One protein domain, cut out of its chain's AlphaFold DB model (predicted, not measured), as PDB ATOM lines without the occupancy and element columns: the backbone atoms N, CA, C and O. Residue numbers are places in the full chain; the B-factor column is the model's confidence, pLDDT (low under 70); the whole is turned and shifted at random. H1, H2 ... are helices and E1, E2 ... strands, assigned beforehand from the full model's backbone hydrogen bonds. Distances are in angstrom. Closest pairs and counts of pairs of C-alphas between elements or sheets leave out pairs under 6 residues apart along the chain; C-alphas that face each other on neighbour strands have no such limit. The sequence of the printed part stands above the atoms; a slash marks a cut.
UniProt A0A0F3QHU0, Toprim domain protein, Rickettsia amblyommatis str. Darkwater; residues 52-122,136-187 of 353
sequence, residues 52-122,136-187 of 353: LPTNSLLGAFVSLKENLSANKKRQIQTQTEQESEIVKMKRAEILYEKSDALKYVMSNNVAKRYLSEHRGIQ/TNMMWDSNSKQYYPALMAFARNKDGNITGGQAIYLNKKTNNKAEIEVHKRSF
ATOM      1  N   LEU A  52     153.163  49.952 155.527       91.31
ATOM      2  CA  LEU A  52     153.105  50.725 156.764       91.31
ATOM      3  C   LEU A  52     152.146  50.114 157.803       91.31
ATOM      4  O   LEU A  52     151.089  49.580 157.453       91.31
ATOM      5  N   PRO A  53     152.428  50.274 159.114       94.06
ATOM      6  CA  PRO A  53     151.519  49.835 160.167       94.06
ATOM      7  C   PRO A  53     150.136  50.489 160.051       94.06
ATOM      8  O   PRO A  53     150.020  51.702 159.861       94.06
ATOM      9  N   THR A  54     149.074  49.712 160.277       90.62
ATOM     10  CA  THR A  54     147.674  50.173 160.184       90.62
ATOM     11  C   THR A  54     147.393  51.428 161.014       90.62
ATOM     12  O   THR A  54     146.685  52.326 160.562       90.62
ATOM     13  N   ASN A  55     147.972  51.528 162.215       90.62
ATOM     14  CA  ASN A  55     147.810  52.700 163.079       90.62
ATOM     15  C   ASN A  55     148.487  53.953 162.498       90.62
ATOM     16  O   ASN A  55     147.948  55.051 162.629       90.62
ATOM     17  N   SER A  56     149.620  53.790 161.809       91.06
ATOM     18  CA  SER A  56     150.313  54.878 161.109       91.06
ATOM     19  C   SER A  56     149.491  55.376 159.920       91.06
ATOM     20  O   SER A  56     149.317  56.582 159.756       91.06
ATOM     21  N   LEU A  57     148.910  54.456 159.138       90.50
ATOM     22  CA  LEU A  57     147.993  54.789 158.042       90.50
ATOM     23  C   LEU A  57     146.747  55.521 158.548       90.50
ATOM     24  O   LEU A  57     146.359  56.549 157.992       90.50
ATOM     25  N   LEU A  58     146.140  55.032 159.633       90.31
ATOM     26  CA  LEU A  58     144.987  55.679 160.253       90.31
ATOM     27  C   LEU A  58     145.328  57.099 160.717       90.31
ATOM     28  O   LEU A  58     144.589  58.031 160.399       90.31
ATOM     29  N   GLY A  59     146.455  57.280 161.413       90.31
ATOM     30  CA  GLY A  59     146.933  58.597 161.838       90.31
ATOM     31  C   GLY A  59     147.145  59.552 160.660       90.31
ATOM     32  O   GLY A  59     146.681  60.692 160.698       90.31
ATOM     33  N   ALA A  60     147.756  59.071 159.573       89.88
ATOM     34  CA  ALA A  60     147.960  59.851 158.354       89.88
ATOM     35  C   ALA A  60     146.634  60.266 157.692       89.88
ATOM     36  O   ALA A  60     146.472  61.428 157.318       89.88
ATOM     37  N   PHE A  61     145.651  59.364 157.591       91.75
ATOM     38  CA  PHE A  61     144.336  59.697 157.035       91.75
ATOM     39  C   PHE A  61     143.537  60.657 157.917       91.75
ATOM     40  O   PHE A  61     142.845  61.530 157.389       91.75
ATOM     41  N   VAL A  62     143.633  60.527 159.244       91.62
ATOM     42  CA  VAL A  62     143.019  61.472 160.188       91.62
ATOM     43  C   VAL A  62     143.634  62.860 160.010       91.62
ATOM     44  O   VAL A  62     142.895  63.817 159.780       91.62
ATOM     45  N   SER A  63     144.966  62.958 159.985       92.25
ATOM     46  CA  SER A  63     145.675  64.220 159.738       92.25
ATOM     47  C   SER A  63     145.319  64.829 158.376       92.25
ATOM     48  O   SER A  63     145.024  66.020 158.271       92.25
ATOM     49  N   LEU A  64     145.259  64.016 157.316       91.06
ATOM     50  CA  LEU A  64     144.845  64.461 155.985       91.06
ATOM     51  C   LEU A  64     143.408  65.000 155.993       91.06
ATOM     52  O   LEU A  64     143.144  66.066 155.437       91.06
ATOM     53  N   LYS A  65     142.475  64.298 156.643       92.25
ATOM     54  CA  LYS A  65     141.078  64.728 156.779       92.25
ATOM     55  C   LYS A  65     140.971  66.061 157.522       92.25
ATOM     56  O   LYS A  65     140.206  66.930 157.096       92.25
ATOM     57  N   GLU A  66     141.719  66.231 158.608       92.12
ATOM     58  CA  GLU A  66     141.777  67.484 159.368       92.12
ATOM     59  C   GLU A  66     142.326  68.628 158.512       92.12
ATOM     60  O   GLU A  66     141.681  69.673 158.405       92.12
ATOM     61  N   ASN A  67     143.438  68.401 157.807       91.31
ATOM     62  CA  ASN A  67     144.056  69.380 156.912       91.31
ATOM     63  C   ASN A  67     143.131  69.790 155.758       91.31
ATOM     64  O   ASN A  67     142.964  70.980 155.486       91.31
ATOM     65  N   LEU A  68     142.470  68.830 155.104       89.31
ATOM     66  CA  LEU A  68     141.503  69.103 154.035       89.31
ATOM     67  C   LEU A  68     140.296  69.896 154.551       89.31
ATOM     68  O   LEU A  68     139.823  70.820 153.887       89.31
ATOM     69  N   SER A  69     139.822  69.578 155.757       87.31
ATOM     70  CA  SER A  69     138.713  70.294 156.395       87.31
ATOM     71  C   SER A  69     139.106  71.726 156.763       87.31
ATOM     72  O   SER A  69     138.338  72.658 156.520       87.31
ATOM     73  N   ALA A  70     140.309  71.919 157.310       84.62
ATOM     74  CA  ALA A  70     140.855  73.231 157.639       84.62
ATOM     75  C   ALA A  70     141.073  74.087 156.382       84.62
ATOM     76  O   ALA A  70     140.677  75.251 156.361       84.62
ATOM     77  N   ASN A  71     141.617  73.507 155.308       85.25
ATOM     78  CA  ASN A  71     141.810  74.199 154.033       85.25
ATOM     79  C   ASN A  71     140.482  74.609 153.393       85.25
ATOM     80  O   ASN A  71     140.347  75.752 152.961       85.25
ATOM     81  N   LYS A  72     139.475  73.728 153.401       85.19
ATOM     82  CA  LYS A  72     138.134  74.064 152.906       85.19
ATOM     83  C   LYS A  72     137.501  75.204 153.709       85.19
ATOM     84  O   LYS A  72     136.946  76.124 153.119       85.19
ATOM     85  N   LYS A  73     137.623  75.181 155.043       81.62
ATOM     86  CA  LYS A  73     137.155  76.279 155.909       81.62
ATOM     87  C   LYS A  73     137.867  77.596 155.591       81.62
ATOM     88  O   LYS A  73     137.191  78.608 155.446       81.62
ATOM     89  N   ARG A  74     139.196  77.577 155.426       80.19
ATOM     90  CA  ARG A  74     139.988  78.758 155.037       80.19
ATOM     91  C   ARG A  74     139.553  79.316 153.683       80.19
ATOM     92  O   ARG A  74     139.329  80.510 153.588       80.19
ATOM     93  N   GLN A  75     139.368  78.467 152.669       75.88
ATOM     94  CA  GLN A  75     138.906  78.900 151.343       75.88
ATOM     95  C   GLN A  75     137.522  79.558 151.395       75.88
ATOM     96  O   GLN A  75     137.350  80.645 150.852       75.88
ATOM     97  N   ILE A  76     136.560  78.939 152.091       81.19
ATOM     98  CA  ILE A  76     135.213  79.505 152.275       81.19
ATOM     99  C   ILE A  76     135.294  80.854 152.996       81.19
ATOM    100  O   ILE A  76     134.648  81.818 152.584       81.19
ATOM    101  N   GLN A  77     136.110  80.936 154.050       80.19
ATOM    102  CA  GLN A  77     136.334  82.172 154.790       80.19
ATOM    103  C   GLN A  77     136.927  83.265 153.889       80.19
ATOM    104  O   GLN A  77     136.381  84.361 153.845       80.19
ATOM    105  N   THR A  78     137.977  82.966 153.118       75.00
ATOM    106  CA  THR A  78     138.598  83.926 152.192       75.00
ATOM    107  C   THR A  78     137.619  84.405 151.124       75.00
ATOM    108  O   THR A  78     137.571  85.599 150.839       75.00
ATOM    109  N   GLN A  79     136.807  83.509 150.559       80.25
ATOM    110  CA  GLN A  79     135.788  83.884 149.578       80.25
ATOM    111  C   GLN A  79     134.725  84.802 150.198       80.25
ATOM    112  O   GLN A  79     134.396  85.843 149.634       80.25
ATOM    113  N   THR A  80     134.253  84.469 151.401       83.00
ATOM    114  CA  THR A  80     133.262  85.279 152.126       83.00
ATOM    115  C   THR A  80     133.828  86.657 152.488       83.00
ATOM    116  O   THR A  80     133.137  87.669 152.377       83.00
ATOM    117  N   GLU A  81     135.103  86.729 152.881       83.19
ATOM    118  CA  GLU A  81     135.801  87.988 153.146       83.19
ATOM    119  C   GLU A  81     135.898  88.849 151.879       83.19
ATOM    120  O   GLU A  81     135.543  90.028 151.923       83.19
ATOM    121  N   GLN A  82     136.298  88.269 150.743       82.69
ATOM    122  CA  GLN A  82     136.363  88.969 149.455       82.69
ATOM    123  C   GLN A  82     134.999  89.510 149.018       82.69
ATOM    124  O   GLN A  82     134.891  90.687 148.673       82.69
ATOM    125  N   GLU A  83     133.949  88.690 149.094       86.19
ATOM    126  CA  GLU A  83     132.576  89.110 148.801       86.19
ATOM    127  C   GLU A  83     132.143  90.258 149.727       86.19
ATOM    128  O   GLU A  83     131.600  91.265 149.265       86.19
ATOM    129  N   SER A  84     132.461  90.178 151.024       87.31
ATOM    130  CA  SER A  84     132.147  91.242 151.985       87.31
ATOM    131  C   SER A  84     132.848  92.568 151.660       87.31
ATOM    132  O   SER A  84     132.243  93.636 151.786       87.31
ATOM    133  N   GLU A  85     134.102  92.521 151.203       89.06
ATOM    134  CA  GLU A  85     134.869  93.707 150.825       89.06
ATOM    135  C   GLU A  85     134.306  94.342 149.549       89.06
ATOM    136  O   GLU A  85     134.161  95.564 149.496       89.06
ATOM    137  N   ILE A  86     133.893  93.535 148.565       90.12
ATOM    138  CA  ILE A  86     133.215  94.015 147.349       90.12
ATOM    139  C   ILE A  86     131.912  94.737 147.711       90.12
ATOM    140  O   ILE A  86     131.664  95.849 147.241       90.12
ATOM    141  N   VAL A  87     131.098  94.158 148.600       92.94
ATOM    142  CA  VAL A  87     129.847  94.784 149.065       92.94
ATOM    143  C   VAL A  87     130.120  96.118 149.767       92.94
ATOM    144  O   VAL A  87     129.413  97.103 149.533       92.94
ATOM    145  N   LYS A  88     131.153  96.186 150.618       93.56
ATOM    146  CA  LYS A  88     131.572  97.428 151.290       93.56
ATOM    147  C   LYS A  88     132.005  98.500 150.288       93.56
ATOM    148  O   LYS A  88     131.601  99.652 150.442       93.56
ATOM    149  N   MET A  89     132.785  98.131 149.274       95.06
ATOM    150  CA  MET A  89     133.230  99.045 148.218       95.06
ATOM    151  C   MET A  89     132.046  99.563 147.395       95.06
ATOM    152  O   MET A  89     131.895 100.774 147.244       95.06
ATOM    153  N   LYS A  90     131.121  98.685 146.987       95.38
ATOM    154  CA  LYS A  90     129.916  99.087 146.246       95.38
ATOM    155  C   LYS A  90     129.042 100.062 147.037       95.38
ATOM    156  O   LYS A  90     128.503 101.012 146.477       95.38
ATOM    157  N   ARG A  91     128.922  99.875 148.357       95.31
ATOM    158  CA  ARG A  91     128.224 100.833 149.232       95.31
ATOM    159  C   ARG A  91     128.903 102.204 149.252       95.31
ATOM    160  O   ARG A  91     128.197 103.207 149.278       95.31
ATOM    161  N   ALA A  92     130.237 102.253 149.236       97.69
ATOM    162  CA  ALA A  92     130.978 103.509 149.163       97.69
ATOM    163  C   ALA A  92     130.745 104.227 147.821       97.69
ATOM    164  O   ALA A  92     130.497 105.429 147.824       97.69
ATOM    165  N   GLU A  93     130.738 103.502 146.700       97.69
ATOM    166  CA  GLU A  93     130.402 104.059 145.377       97.69
ATOM    167  C   GLU A  93     128.985 104.644 145.341       97.69
ATOM    168  O   GLU A  93     128.804 105.803 144.978       97.69
ATOM    169  N   ILE A  94     127.987 103.886 145.810       97.50
ATOM    170  CA  ILE A  94     126.592 104.354 145.877       97.50
ATOM    171  C   ILE A  94     126.482 105.611 146.751       97.50
ATOM    172  O   ILE A  94     125.723 106.529 146.440       97.50
ATOM    173  N   LEU A  95     127.221 105.668 147.863       97.94
ATOM    174  CA  LEU A  95     127.226 106.842 148.733       97.94
ATOM    175  C   LEU A  95     127.880 108.054 148.052       97.94
ATOM    176  O   LEU A  95     127.395 109.171 148.223       97.94
ATOM    177  N   TYR A  96     128.941 107.843 147.267       98.31
ATOM    178  CA  TYR A  96     129.579 108.893 146.472       98.31
ATOM    179  C   TYR A  96     128.606 109.473 145.444       98.31
ATOM    180  O   TYR A  96     128.408 110.688 145.426       98.31
ATOM    181  N   GLU A  97     127.944 108.616 144.663       97.62
ATOM    182  CA  GLU A  97     126.956 109.006 143.646       97.62
ATOM    183  C   GLU A  97     125.783 109.804 144.233       97.62
ATOM    184  O   GLU A  97     125.318 110.759 143.621       97.62
ATOM    185  N   LYS A  98     125.333 109.445 145.442       97.62
ATOM    186  CA  LYS A  98     124.210 110.104 146.134       97.62
ATOM    187  C   LYS A  98     124.569 111.395 146.866       97.62
ATOM    188  O   LYS A  98     123.679 112.017 147.437       97.62
ATOM    189  N   SER A  99     125.850 111.732 146.964       98.06
ATOM    190  CA  SER A  99     126.321 112.880 147.744       98.06
ATOM    191  C   SER A  99     126.678 114.052 146.848       98.06
ATOM    192  O   SER A  99     127.017 113.851 145.688       98.06
ATOM    193  N   ASP A 100     126.699 115.265 147.382       97.62
ATOM    194  CA  ASP A 100     127.056 116.457 146.615       97.62
ATOM    195  C   ASP A 100     128.538 116.783 146.768       97.62
ATOM    196  O   ASP A 100     129.091 116.715 147.867       97.62
ATOM    197  N   ALA A 101     129.198 117.161 145.672       95.81
ATOM    198  CA  ALA A 101     130.584 117.611 145.728       95.81
ATOM    199  C   ALA A 101     130.682 118.907 146.543       95.81
ATOM    200  O   ALA A 101     130.062 119.916 146.200       95.81
ATOM    201  N   LEU A 102     131.515 118.907 147.587       95.12
ATOM    202  CA  LEU A 102     131.667 120.042 148.500       95.12
ATOM    203  C   LEU A 102     132.108 121.309 147.755       95.12
ATOM    204  O   LEU A 102     131.741 122.414 148.136       95.12
ATOM    205  N   LYS A 103     132.841 121.158 146.651       91.06
ATOM    206  CA  LYS A 103     133.233 122.256 145.761       91.06
ATOM    207  C   LYS A 103     132.040 123.124 145.331       91.06
ATOM    208  O   LYS A 103     132.143 124.347 145.380       91.06
ATOM    209  N   TYR A 104     130.907 122.513 144.980       91.19
ATOM    210  CA  TYR A 104     129.771 123.203 144.353       91.19
ATOM    211  C   TYR A 104     128.622 123.552 145.298       91.19
ATOM    212  O   TYR A 104     127.701 124.256 144.893       91.19
ATOM    213  N   VAL A 105     128.656 123.106 146.554       92.94
ATOM    214  CA  VAL A 105     127.602 123.480 147.506       92.94
ATOM    215  C   VAL A 105     127.735 124.941 147.945       92.94
ATOM    216  O   VAL A 105     128.835 125.500 147.986       92.94
ATOM    217  N   MET A 106     126.615 125.565 148.309       92.62
ATOM    218  CA  MET A 106     126.580 126.947 148.801       92.62
ATOM    219  C   MET A 106     127.425 127.132 150.072       92.62
ATOM    220  O   MET A 106     127.588 126.203 150.864       92.62
ATOM    221  N   SER A 107     127.943 128.345 150.295       90.38
ATOM    222  CA  SER A 107     128.778 128.688 151.462       90.38
ATOM    223  C   SER A 107     128.074 128.467 152.806       90.38
ATOM    224  O   SER A 107     128.724 128.123 153.788       90.38
ATOM    225  N   ASN A 108     126.744 128.590 152.844       93.56
ATOM    226  CA  ASN A 108     125.930 128.330 154.032       93.56
ATOM    227  C   ASN A 108     125.707 126.832 154.332       93.56
ATOM    228  O   ASN A 108     125.069 126.509 155.335       93.56
ATOM    229  N   ASN A 109     126.208 125.910 153.497       97.31
ATOM    230  CA  ASN A 109     126.127 124.476 153.758       97.31
ATOM    231  C   ASN A 109     126.868 124.120 155.057       97.31
ATOM    232  O   ASN A 109     128.000 124.550 155.272       97.31
ATOM    233  N   VAL A 110     126.254 123.275 155.890       98.44
ATOM    234  CA  VAL A 110     126.765 122.895 157.218       98.44
ATOM    235  C   VAL A 110     128.203 122.361 157.161       98.44
ATOM    236  O   VAL A 110     129.002 122.689 158.031       98.44
ATOM    237  N   ALA A 111     128.571 121.599 156.124       98.25
ATOM    238  CA  ALA A 111     129.930 121.076 155.972       98.25
ATOM    239  C   ALA A 111     130.961 122.165 155.632       98.25
ATOM    240  O   ALA A 111     132.076 122.122 156.151       98.25
ATOM    241  N   LYS A 112     130.597 123.165 154.814       97.19
ATOM    242  CA  LYS A 112     131.463 124.328 154.559       97.19
ATOM    243  C   LYS A 112     131.608 125.180 155.815       97.19
ATOM    244  O   LYS A 112     132.732 125.497 156.182       97.19
ATOM    245  N   ARG A 113     130.499 125.455 156.511       98.25
ATOM    246  CA  ARG A 113     130.497 126.203 157.777       98.25
ATOM    247  C   ARG A 113     131.306 125.503 158.868       98.25
ATOM    248  O   ARG A 113     132.035 126.162 159.590       98.25
ATOM    249  N   TYR A 114     131.254 124.173 158.951       98.62
ATOM    250  CA  TYR A 114     132.128 123.407 159.844       98.62
ATOM    251  C   TYR A 114     133.610 123.692 159.574       98.62
ATOM    252  O   TYR A 114     134.369 123.995 160.494       98.62
ATOM    253  N   LEU A 115     134.021 123.617 158.307       98.12
ATOM    254  CA  LEU A 115     135.409 123.844 157.917       98.12
ATOM    255  C   LEU A 115     135.837 125.305 158.133       98.12
ATOM    256  O   LEU A 115     136.898 125.546 158.704       98.12
ATOM    257  N   SER A 116     135.010 126.282 157.765       97.12
ATOM    258  CA  SER A 116     135.369 127.694 157.913       97.12
ATOM    259  C   SER A 116     135.291 128.188 159.360       97.12
ATOM    260  O   SER A 116     136.251 128.777 159.852       97.12
ATOM    261  N   GLU A 117     134.182 127.938 160.060       97.62
ATOM    262  CA  GLU A 117     133.885 128.523 161.378       97.62
ATOM    263  C   GLU A 117     134.587 127.782 162.519       97.62
ATOM    264  O   GLU A 117     135.062 128.407 163.463       97.62
ATOM    265  N   HIS A 118     134.674 126.448 162.444       97.88
ATOM    266  CA  HIS A 118     135.206 125.633 163.546       97.88
ATOM    267  C   HIS A 118     136.641 125.171 163.317       97.88
ATOM    268  O   HIS A 118     137.341 124.844 164.284       97.88
ATOM    269  N   ARG A 119     137.081 125.125 162.054       97.81
ATOM    270  CA  ARG A 119     138.399 124.613 161.661       97.81
ATOM    271  C   ARG A 119     139.329 125.668 161.064       97.81
ATOM    272  O   ARG A 119     140.504 125.360 160.905       97.81
ATOM    273  N   GLY A 120     138.849 126.884 160.795       97.12
ATOM    274  CA  GLY A 120     139.671 127.964 160.240       97.12
ATOM    275  C   GLY A 120     140.112 127.726 158.793       97.12
ATOM    276  O   GLY A 120     141.115 128.283 158.372       97.12
ATOM    277  N   ILE A 121     139.393 126.880 158.048       96.56
ATOM    278  CA  ILE A 121     139.693 126.524 156.657       96.56
ATOM    279  C   ILE A 121     138.789 127.364 155.752       96.56
ATOM    280  O   ILE A 121     137.611 127.044 155.579       96.56
ATOM    281  N   GLN A 122     139.312 128.463 155.214       94.00
ATOM    282  CA  GLN A 122     138.567 129.437 154.417       94.00
ATOM    283  C   GLN A 122     139.104 129.500 152.986       94.00
ATOM    284  O   GLN A 122     138.350 129.256 152.042       94.00
ATOM    285  N   THR A 136     129.347 116.072 150.639       98.50
ATOM    286  CA  THR A 136     128.392 116.242 151.733       98.50
ATOM    287  C   THR A 136     127.087 115.520 151.425       98.50
ATOM    288  O   THR A 136     126.675 115.437 150.270       98.50
ATOM    289  N   ASN A 137     126.468 114.933 152.447       97.94
ATOM    290  CA  ASN A 137     125.137 114.331 152.368       97.94
ATOM    291  C   ASN A 137     124.528 114.190 153.773       97.94
ATOM    292  O   ASN A 137     125.202 114.423 154.777       97.94
ATOM    293  N   MET A 138     123.271 113.763 153.850       97.81
ATOM    294  CA  MET A 138     122.634 113.318 155.083       97.81
ATOM    295  C   MET A 138     123.000 111.858 155.384       97.81
ATOM    296  O   MET A 138     122.800 110.969 154.558       97.81
ATOM    297  N   MET A 139     123.497 111.597 156.592       97.38
ATOM    298  CA  MET A 139     123.913 110.278 157.066       97.38
ATOM    299  C   MET A 139     123.045 109.822 158.234       97.38
ATOM    300  O   MET A 139     122.867 110.552 159.207       97.38
ATOM    301  N   TRP A 140     122.523 108.599 158.145       96.19
ATOM    302  CA  TRP A 140     121.763 107.979 159.227       96.19
ATOM    303  C   TRP A 140     122.679 107.629 160.402       96.19
ATOM    304  O   TRP A 140     123.776 107.088 160.217       96.19
ATOM    305  N   ASP A 141     122.211 107.907 161.611       96.50
ATOM    306  CA  ASP A 141     122.768 107.380 162.845       96.50
ATOM    307  C   ASP A 141     121.768 106.432 163.514       96.50
ATOM    308  O   ASP A 141     120.643 106.815 163.830       96.50
ATOM    309  N   SER A 142     122.188 105.191 163.762       93.56
ATOM    310  CA  SER A 142     121.342 104.170 164.384       93.56
ATOM    311  C   SER A 142     121.035 104.453 165.851       93.56
ATOM    312  O   SER A 142     119.952 104.097 166.309       93.56
ATOM    313  N   ASN A 143     121.964 105.082 166.576       93.12
ATOM    314  CA  ASN A 143     121.851 105.252 168.025       93.12
ATOM    315  C   ASN A 143     120.825 106.342 168.354       93.12
ATOM    316  O   ASN A 143     119.892 106.107 169.115       93.12
ATOM    317  N   SER A 144     120.938 107.502 167.704       94.00
ATOM    318  CA  SER A 144     119.972 108.601 167.833       94.00
ATOM    319  C   SER A 144     118.768 108.500 166.885       94.00
ATOM    320  O   SER A 144     117.860 109.321 166.976       94.00
ATOM    321  N   LYS A 145     118.730 107.491 165.999       95.50
ATOM    322  CA  LYS A 145     117.636 107.217 165.047       95.50
ATOM    323  C   LYS A 145     117.248 108.429 164.190       95.50
ATOM    324  O   LYS A 145     116.067 108.668 163.936       95.50
ATOM    325  N   GLN A 146     118.239 109.192 163.737       96.62
ATOM    326  CA  GLN A 146     118.011 110.347 162.874       96.62
ATOM    327  C   GLN A 146     119.134 110.548 161.857       96.62
ATOM    328  O   GLN A 146     120.210 109.956 161.953       96.62
ATOM    329  N   TYR A 147     118.868 111.395 160.862       97.69
ATOM    330  CA  TYR A 147     119.858 111.799 159.871       97.69
ATOM    331  C   TYR A 147     120.586 113.077 160.295       97.69
ATOM    332  O   TYR A 147     119.956 114.043 160.725       97.69
ATOM    333  N   TYR A 148     121.898 113.113 160.071       98.56
ATOM    334  CA  TYR A 148     122.743 114.291 160.272       98.56
ATOM    335  C   TYR A 148     123.377 114.725 158.956       98.56
ATOM    336  O   TYR A 148     123.779 113.858 158.180       98.56
ATOM    337  N   PRO A 149     123.540 116.033 158.703       98.44
ATOM    338  CA  PRO A 149     124.451 116.472 157.654       98.44
ATOM    339  C   PRO A 149     125.859 115.963 157.970       98.44
ATOM    340  O   PRO A 149     126.271 115.954 159.128       98.44
ATOM    341  N   ALA A 150     126.607 115.540 156.958       98.69
ATOM    342  CA  ALA A 150     127.946 115.009 157.142       98.69
ATOM    343  C   ALA A 150     128.925 115.583 156.124       98.69
ATOM    344  O   ALA A 150     128.626 115.647 154.933       98.69
ATOM    345  N   LEU A 151     130.123 115.934 156.589       98.75
ATOM    346  CA  LEU A 151     131.284 116.114 155.723       98.75
ATOM    347  C   LEU A 151     131.879 114.736 155.439       98.75
ATOM    348  O   LEU A 151     132.217 114.004 156.367       98.75
ATOM    349  N   MET A 152     132.024 114.381 154.168       98.62
ATOM    350  CA  MET A 152     132.508 113.072 153.746       98.62
ATOM    351  C   MET A 152     133.767 113.209 152.896       98.62
ATOM    352  O   MET A 152     133.867 114.103 152.059       98.62
ATOM    353  N   ALA A 153     134.710 112.295 153.095       98.44
ATOM    354  CA  ALA A 153     135.937 112.209 152.320       98.44
ATOM    355  C   ALA A 153     136.097 110.791 151.764       98.44
ATOM    356  O   ALA A 153     136.173 109.828 152.532       98.44
ATOM    357  N   PHE A 154     136.116 110.667 150.438       98.62
ATOM    358  CA  PHE A 154     136.198 109.390 149.734       98.62
ATOM    359  C   PHE A 154     137.633 109.053 149.349       98.62
ATOM    360  O   PHE A 154     138.341 109.852 148.746       98.62
ATOM    361  N   ALA A 155     138.062 107.849 149.706       98.38
ATOM    362  CA  ALA A 155     139.393 107.353 149.421       98.38
ATOM    363  C   ALA A 155     139.393 106.535 148.128       98.38
ATOM    364  O   ALA A 155     138.536 105.663 147.925       98.38
ATOM    365  N   ARG A 156     140.394 106.790 147.284       97.81
ATOM    366  CA  ARG A 156     140.632 106.055 146.044       97.81
ATOM    367  C   ARG A 156     141.868 105.181 146.155       97.81
ATOM    368  O   ARG A 156     142.851 105.582 146.778       97.81
ATOM    369  N   ASN A 157     141.807 103.994 145.561       96.00
ATOM    370  CA  ASN A 157     142.981 103.140 145.408       96.00
ATOM    371  C   ASN A 157     143.888 103.662 144.273       96.00
ATOM    372  O   ASN A 157     143.575 104.655 143.613       96.00
ATOM    373  N   LYS A 158     145.001 102.968 144.015       92.38
ATOM    374  CA  LYS A 158     145.948 103.320 142.942       92.38
ATOM    375  C   LYS A 158     145.355 103.313 141.530       92.38
ATOM    376  O   LYS A 158     145.838 104.041 140.674       92.38
ATOM    377  N   ASP A 159     144.298 102.534 141.311       92.56
ATOM    378  CA  ASP A 159     143.591 102.456 140.027       92.56
ATOM    379  C   ASP A 159     142.568 103.598 139.869       92.56
ATOM    380  O   ASP A 159     141.886 103.697 138.855       92.56
ATOM    381  N   GLY A 160     142.425 104.459 140.886       93.25
ATOM    382  CA  GLY A 160     141.464 105.559 140.907       93.25
ATOM    383  C   GLY A 160     140.049 105.157 141.338       93.25
ATOM    384  O   GLY A 160     139.160 106.013 141.353       93.25
ATOM    385  N   ASN A 161     139.826 103.903 141.738       96.25
ATOM    386  CA  ASN A 161     138.519 103.402 142.164       96.25
ATOM    387  C   ASN A 161     138.191 103.839 143.590       96.25
ATOM    388  O   ASN A 161     139.045 103.779 144.474       96.25
ATOM    389  N   ILE A 162     136.936 104.223 143.833       97.62
ATOM    390  CA  ILE A 162     136.445 104.528 145.180       97.62
ATOM    391  C   ILE A 162     136.289 103.217 145.935       97.62
ATOM    392  O   ILE A 162     135.510 102.355 145.543       97.62
ATOM    393  N   THR A 163     136.999 103.072 147.049       97.88
ATOM    394  CA  THR A 163     136.925 101.838 147.844       97.88
ATOM    395  C   THR A 163     136.295 102.065 149.210       97.88
ATOM    396  O   THR A 163     135.735 101.138 149.791       97.88
ATOM    397  N   GLY A 164     136.347 103.289 149.736       98.38
ATOM    398  CA  GLY A 164     135.825 103.633 151.052       98.38
ATOM    399  C   GLY A 164     135.951 105.117 151.353       98.38
ATOM    400  O   GLY A 164     136.152 105.927 150.454       98.38
ATOM    401  N   GLY A 165     135.823 105.479 152.622       98.38
ATOM    402  CA  GLY A 165     135.902 106.867 153.048       98.38
ATOM    403  C   GLY A 165     135.587 107.054 154.522       98.38
ATOM    404  O   GLY A 165     135.450 106.091 155.277       98.38
ATOM    405  N   GLN A 166     135.473 108.310 154.934       98.50
ATOM    406  CA  GLN A 166     135.106 108.685 156.293       98.50
ATOM    407  C   GLN A 166     134.062 109.796 156.271       98.50
ATOM    408  O   GLN A 166     134.157 110.723 155.470       98.50
ATOM    409  N   ALA A 167     133.076 109.700 157.157       98.50
ATOM    410  CA  ALA A 167     132.042 110.702 157.364       98.50
ATOM    411  C   ALA A 167     132.190 111.330 158.753       98.50
ATOM    412  O   ALA A 167     132.258 110.620 159.759       98.50
ATOM    413  N   ILE A 168     132.218 112.658 158.802       98.69
ATOM    414  CA  ILE A 168     132.132 113.465 160.017       98.69
ATOM    415  C   ILE A 168     130.698 113.977 160.103       98.69
ATOM    416  O   ILE A 168     130.282 114.788 159.282       98.69
ATOM    417  N   TYR A 169     129.949 113.481 161.078       98.69
ATOM    418  CA  TYR A 169     128.566 113.855 161.345       98.69
ATOM    419  C   TYR A 169     128.549 115.230 162.009       98.69
ATOM    420  O   TYR A 169     129.299 115.480 162.954       98.69
ATOM    421  N   LEU A 170     127.692 116.117 161.514       98.75
ATOM    422  CA  LEU A 170     127.624 117.520 161.904       98.75
ATOM    423  C   LEU A 170     126.251 117.858 162.481       98.75
ATOM    424  O   LEU A 170     125.222 117.290 162.115       98.75
ATOM    425  N   ASN A 171     126.228 118.827 163.383       98.19
ATOM    426  CA  ASN A 171     125.014 119.387 163.941       98.19
ATOM    427  C   ASN A 171     124.510 120.513 163.027       98.19
ATOM    428  O   ASN A 171     125.199 121.506 162.797       98.19
ATOM    429  N   LYS A 172     123.275 120.383 162.531       97.06
ATOM    430  CA  LYS A 172     122.658 121.359 161.618       97.06
ATOM    431  C   LYS A 172     122.505 122.761 162.226       97.06
ATOM    432  O   LYS A 172     122.455 123.730 161.479       97.06
ATOM    433  N   LYS A 173     122.383 122.873 163.554       96.69
ATOM    434  CA  LYS A 173     122.182 124.150 164.256       96.69
ATOM    435  C   LYS A 173     123.504 124.846 164.577       96.69
ATOM    436  O   LYS A 173     123.597 126.053 164.404       96.69
ATOM    437  N   THR A 174     124.505 124.097 165.044       97.94
ATOM    438  CA  THR A 174     125.779 124.672 165.521       97.94
ATOM    439  C   THR A 174     126.890 124.662 164.468       97.94
ATOM    440  O   THR A 174     127.927 125.289 164.668       97.94
ATOM    441  N   ASN A 175     126.706 123.929 163.365       97.75
ATOM    442  CA  ASN A 175     127.723 123.609 162.351       97.75
ATOM    443  C   ASN A 175     128.968 122.897 162.886       97.75
ATOM    444  O   ASN A 175     129.917 122.689 162.137       97.75
ATOM    445  N   ASN A 176     128.984 122.512 164.159       98.06
ATOM    446  CA  ASN A 176     130.064 121.725 164.726       98.06
ATOM    447  C   ASN A 176     129.772 120.228 164.539       98.06
ATOM    448  O   ASN A 176     128.743 119.839 163.984       98.06
ATOM    449  N   LYS A 177     130.668 119.371 165.018       98.25
ATOM    450  CA  LYS A 177     130.437 117.932 165.131       98.25
ATOM    451  C   LYS A 177     129.129 117.645 165.868       98.25
ATOM    452  O   LYS A 177     128.770 118.334 166.821       98.25
ATOM    453  N   ALA A 178     128.421 116.622 165.409       97.94
ATOM    454  CA  ALA A 178     127.221 116.140 166.070       97.94
ATOM    455  C   ALA A 178     127.550 115.610 167.475       97.94
ATOM    456  O   ALA A 178     128.555 114.925 167.669       97.94
ATOM    457  N   GLU A 179     126.669 115.891 168.433       96.62
ATOM    458  CA  GLU A 179     126.730 115.381 169.807       96.62
ATOM    459  C   GLU A 179     126.200 113.940 169.849       96.62
ATOM    460  O   GLU A 179     125.129 113.649 170.375       96.62
ATOM    461  N   ILE A 180     126.943 113.038 169.209       95.62
ATOM    462  CA  ILE A 180     126.681 111.597 169.178       95.62
ATOM    463  C   ILE A 180     127.938 110.839 169.595       95.62
ATOM    464  O   ILE A 180     129.054 111.329 169.416       95.62
ATOM    465  N   GLU A 181     127.749 109.617 170.091       93.50
ATOM    466  CA  GLU A 181     128.814 108.753 170.619       93.50
ATOM    467  C   GLU A 181     130.030 108.660 169.683       93.50
ATOM    468  O   GLU A 181     131.167 108.875 170.095       93.50
ATOM    469  N   VAL A 182     129.785 108.408 168.393       95.25
ATOM    470  CA  VAL A 182     130.830 108.361 167.363       95.25
ATOM    471  C   VAL A 182     130.458 109.294 166.220       95.25
ATOM    472  O   VAL A 182     129.721 108.909 165.310       95.25
ATOM    473  N   HIS A 183     130.984 110.517 166.251       96.75
ATOM    474  CA  HIS A 183     130.735 111.550 165.240       96.75
ATOM    475  C   HIS A 183     131.636 111.441 163.997       96.75
ATOM    476  O   HIS A 183     131.448 112.186 163.042       96.75
ATOM    477  N   LYS A 184     132.626 110.541 163.982       96.81
ATOM    478  CA  LYS A 184     133.536 110.315 162.847       96.81
ATOM    479  C   LYS A 184     133.588 108.821 162.536       96.81
ATOM    480  O   LYS A 184     134.051 108.042 163.362       96.81
ATOM    481  N   ARG A 185     133.087 108.412 161.367       96.88
ATOM    482  CA  ARG A 185     132.887 106.996 161.013       96.88
ATOM    483  C   ARG A 185     133.505 106.660 159.675       96.88
ATOM    484  O   ARG A 185     133.229 107.319 158.677       96.88
ATOM    485  N   SER A 186     134.302 105.604 159.660       97.25
ATOM    486  CA  SER A 186     134.832 105.022 158.432       97.25
ATOM    487  C   SER A 186     133.788 104.124 157.764       97.25
ATOM    488  O   SER A 186     133.011 103.450 158.440       97.25
ATOM    489  N   PHE A 187     133.790 104.090 156.438       96.88
ATOM    490  CA  PHE A 187     132.954 103.211 155.627       96.88
ATOM    491  C   PHE A 187     133.754 102.645 154.449       96.88
ATOM    492  O   PHE A 187     134.786 103.186 154.050       96.88
TER     493      PHE A 187
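Overview. This is residues 52 to 122 and 136 to 187 of the 353 residues of the protein "Toprim domain protein" of Rickettsia amblyommatis str. Darkwater (UniProt A0A0F3QHU0). A long helical handle, residues 52 to 84, sticks out from a small head, where a strongly twisted sheet of four strands curls round residues 85 to 96 of H1 and the short helix H2 packs on the sheet's other face. The 123 printed residues include two named helices and four named strands, in the order H1 H2 E1 E2 E3 E4, of mixed class. The antiparallel sheet, in order E1 E2 E3 E4, is a meander, each strand the neighbour of the one before. The whole is extended, with a radius of gyration of the C-alphas of 24.0 A and spans of 82 by 33 by 23 A.

Arrangement. H1, residues 54 to 97, touches E3, residues 162 to 169; their closest C-alphas, of Met 89 and Thr 163, are 4.6 A apart. H2, residues 110 to 119, is on the opposite face at a height over the sheet of 10.8 A; its closest C-alpha pair with E2, residues 146 to 156, is Ala 111 and Leu 151, 5.1 A. E1, residues 136 to 141, forms a hairpin with E2, with N 139 and O 148 2.8 A apart. E2 bends by 67 degrees at residue 149; in its hairpin with E3, N 153 and O 166 are 2.9 A apart. E3 and E4, residues 184 to 187, form a hairpin, with N 167 and O 185 2.8 A apart. Every O i to N i+4 pair is within hydrogen-bond range in H1 and H2.

Along the chain. H1 runs 64.5 A from C-alpha 54 at (147.674, 50.173, 160.184) to C-alpha 97 at (126.956, 109.006, 143.646). H2 measures 12.6 A, E1 15.3 A, E2 28.5 A, E3 20.3 A and E4 10.1 A, ending at C-alpha 187 (132.954, 103.211, 155.627).

Size, cuts and confidence. Without residues 52 to 84, the body spans 36 by 31 by 19 A. Residues 123 to 135 are not printed; C-alphas 122 and 136 are 16.9 A apart across the cut. The links H1 to H2 and E3 to E4 are long. No printed residue is under pLDDT 70.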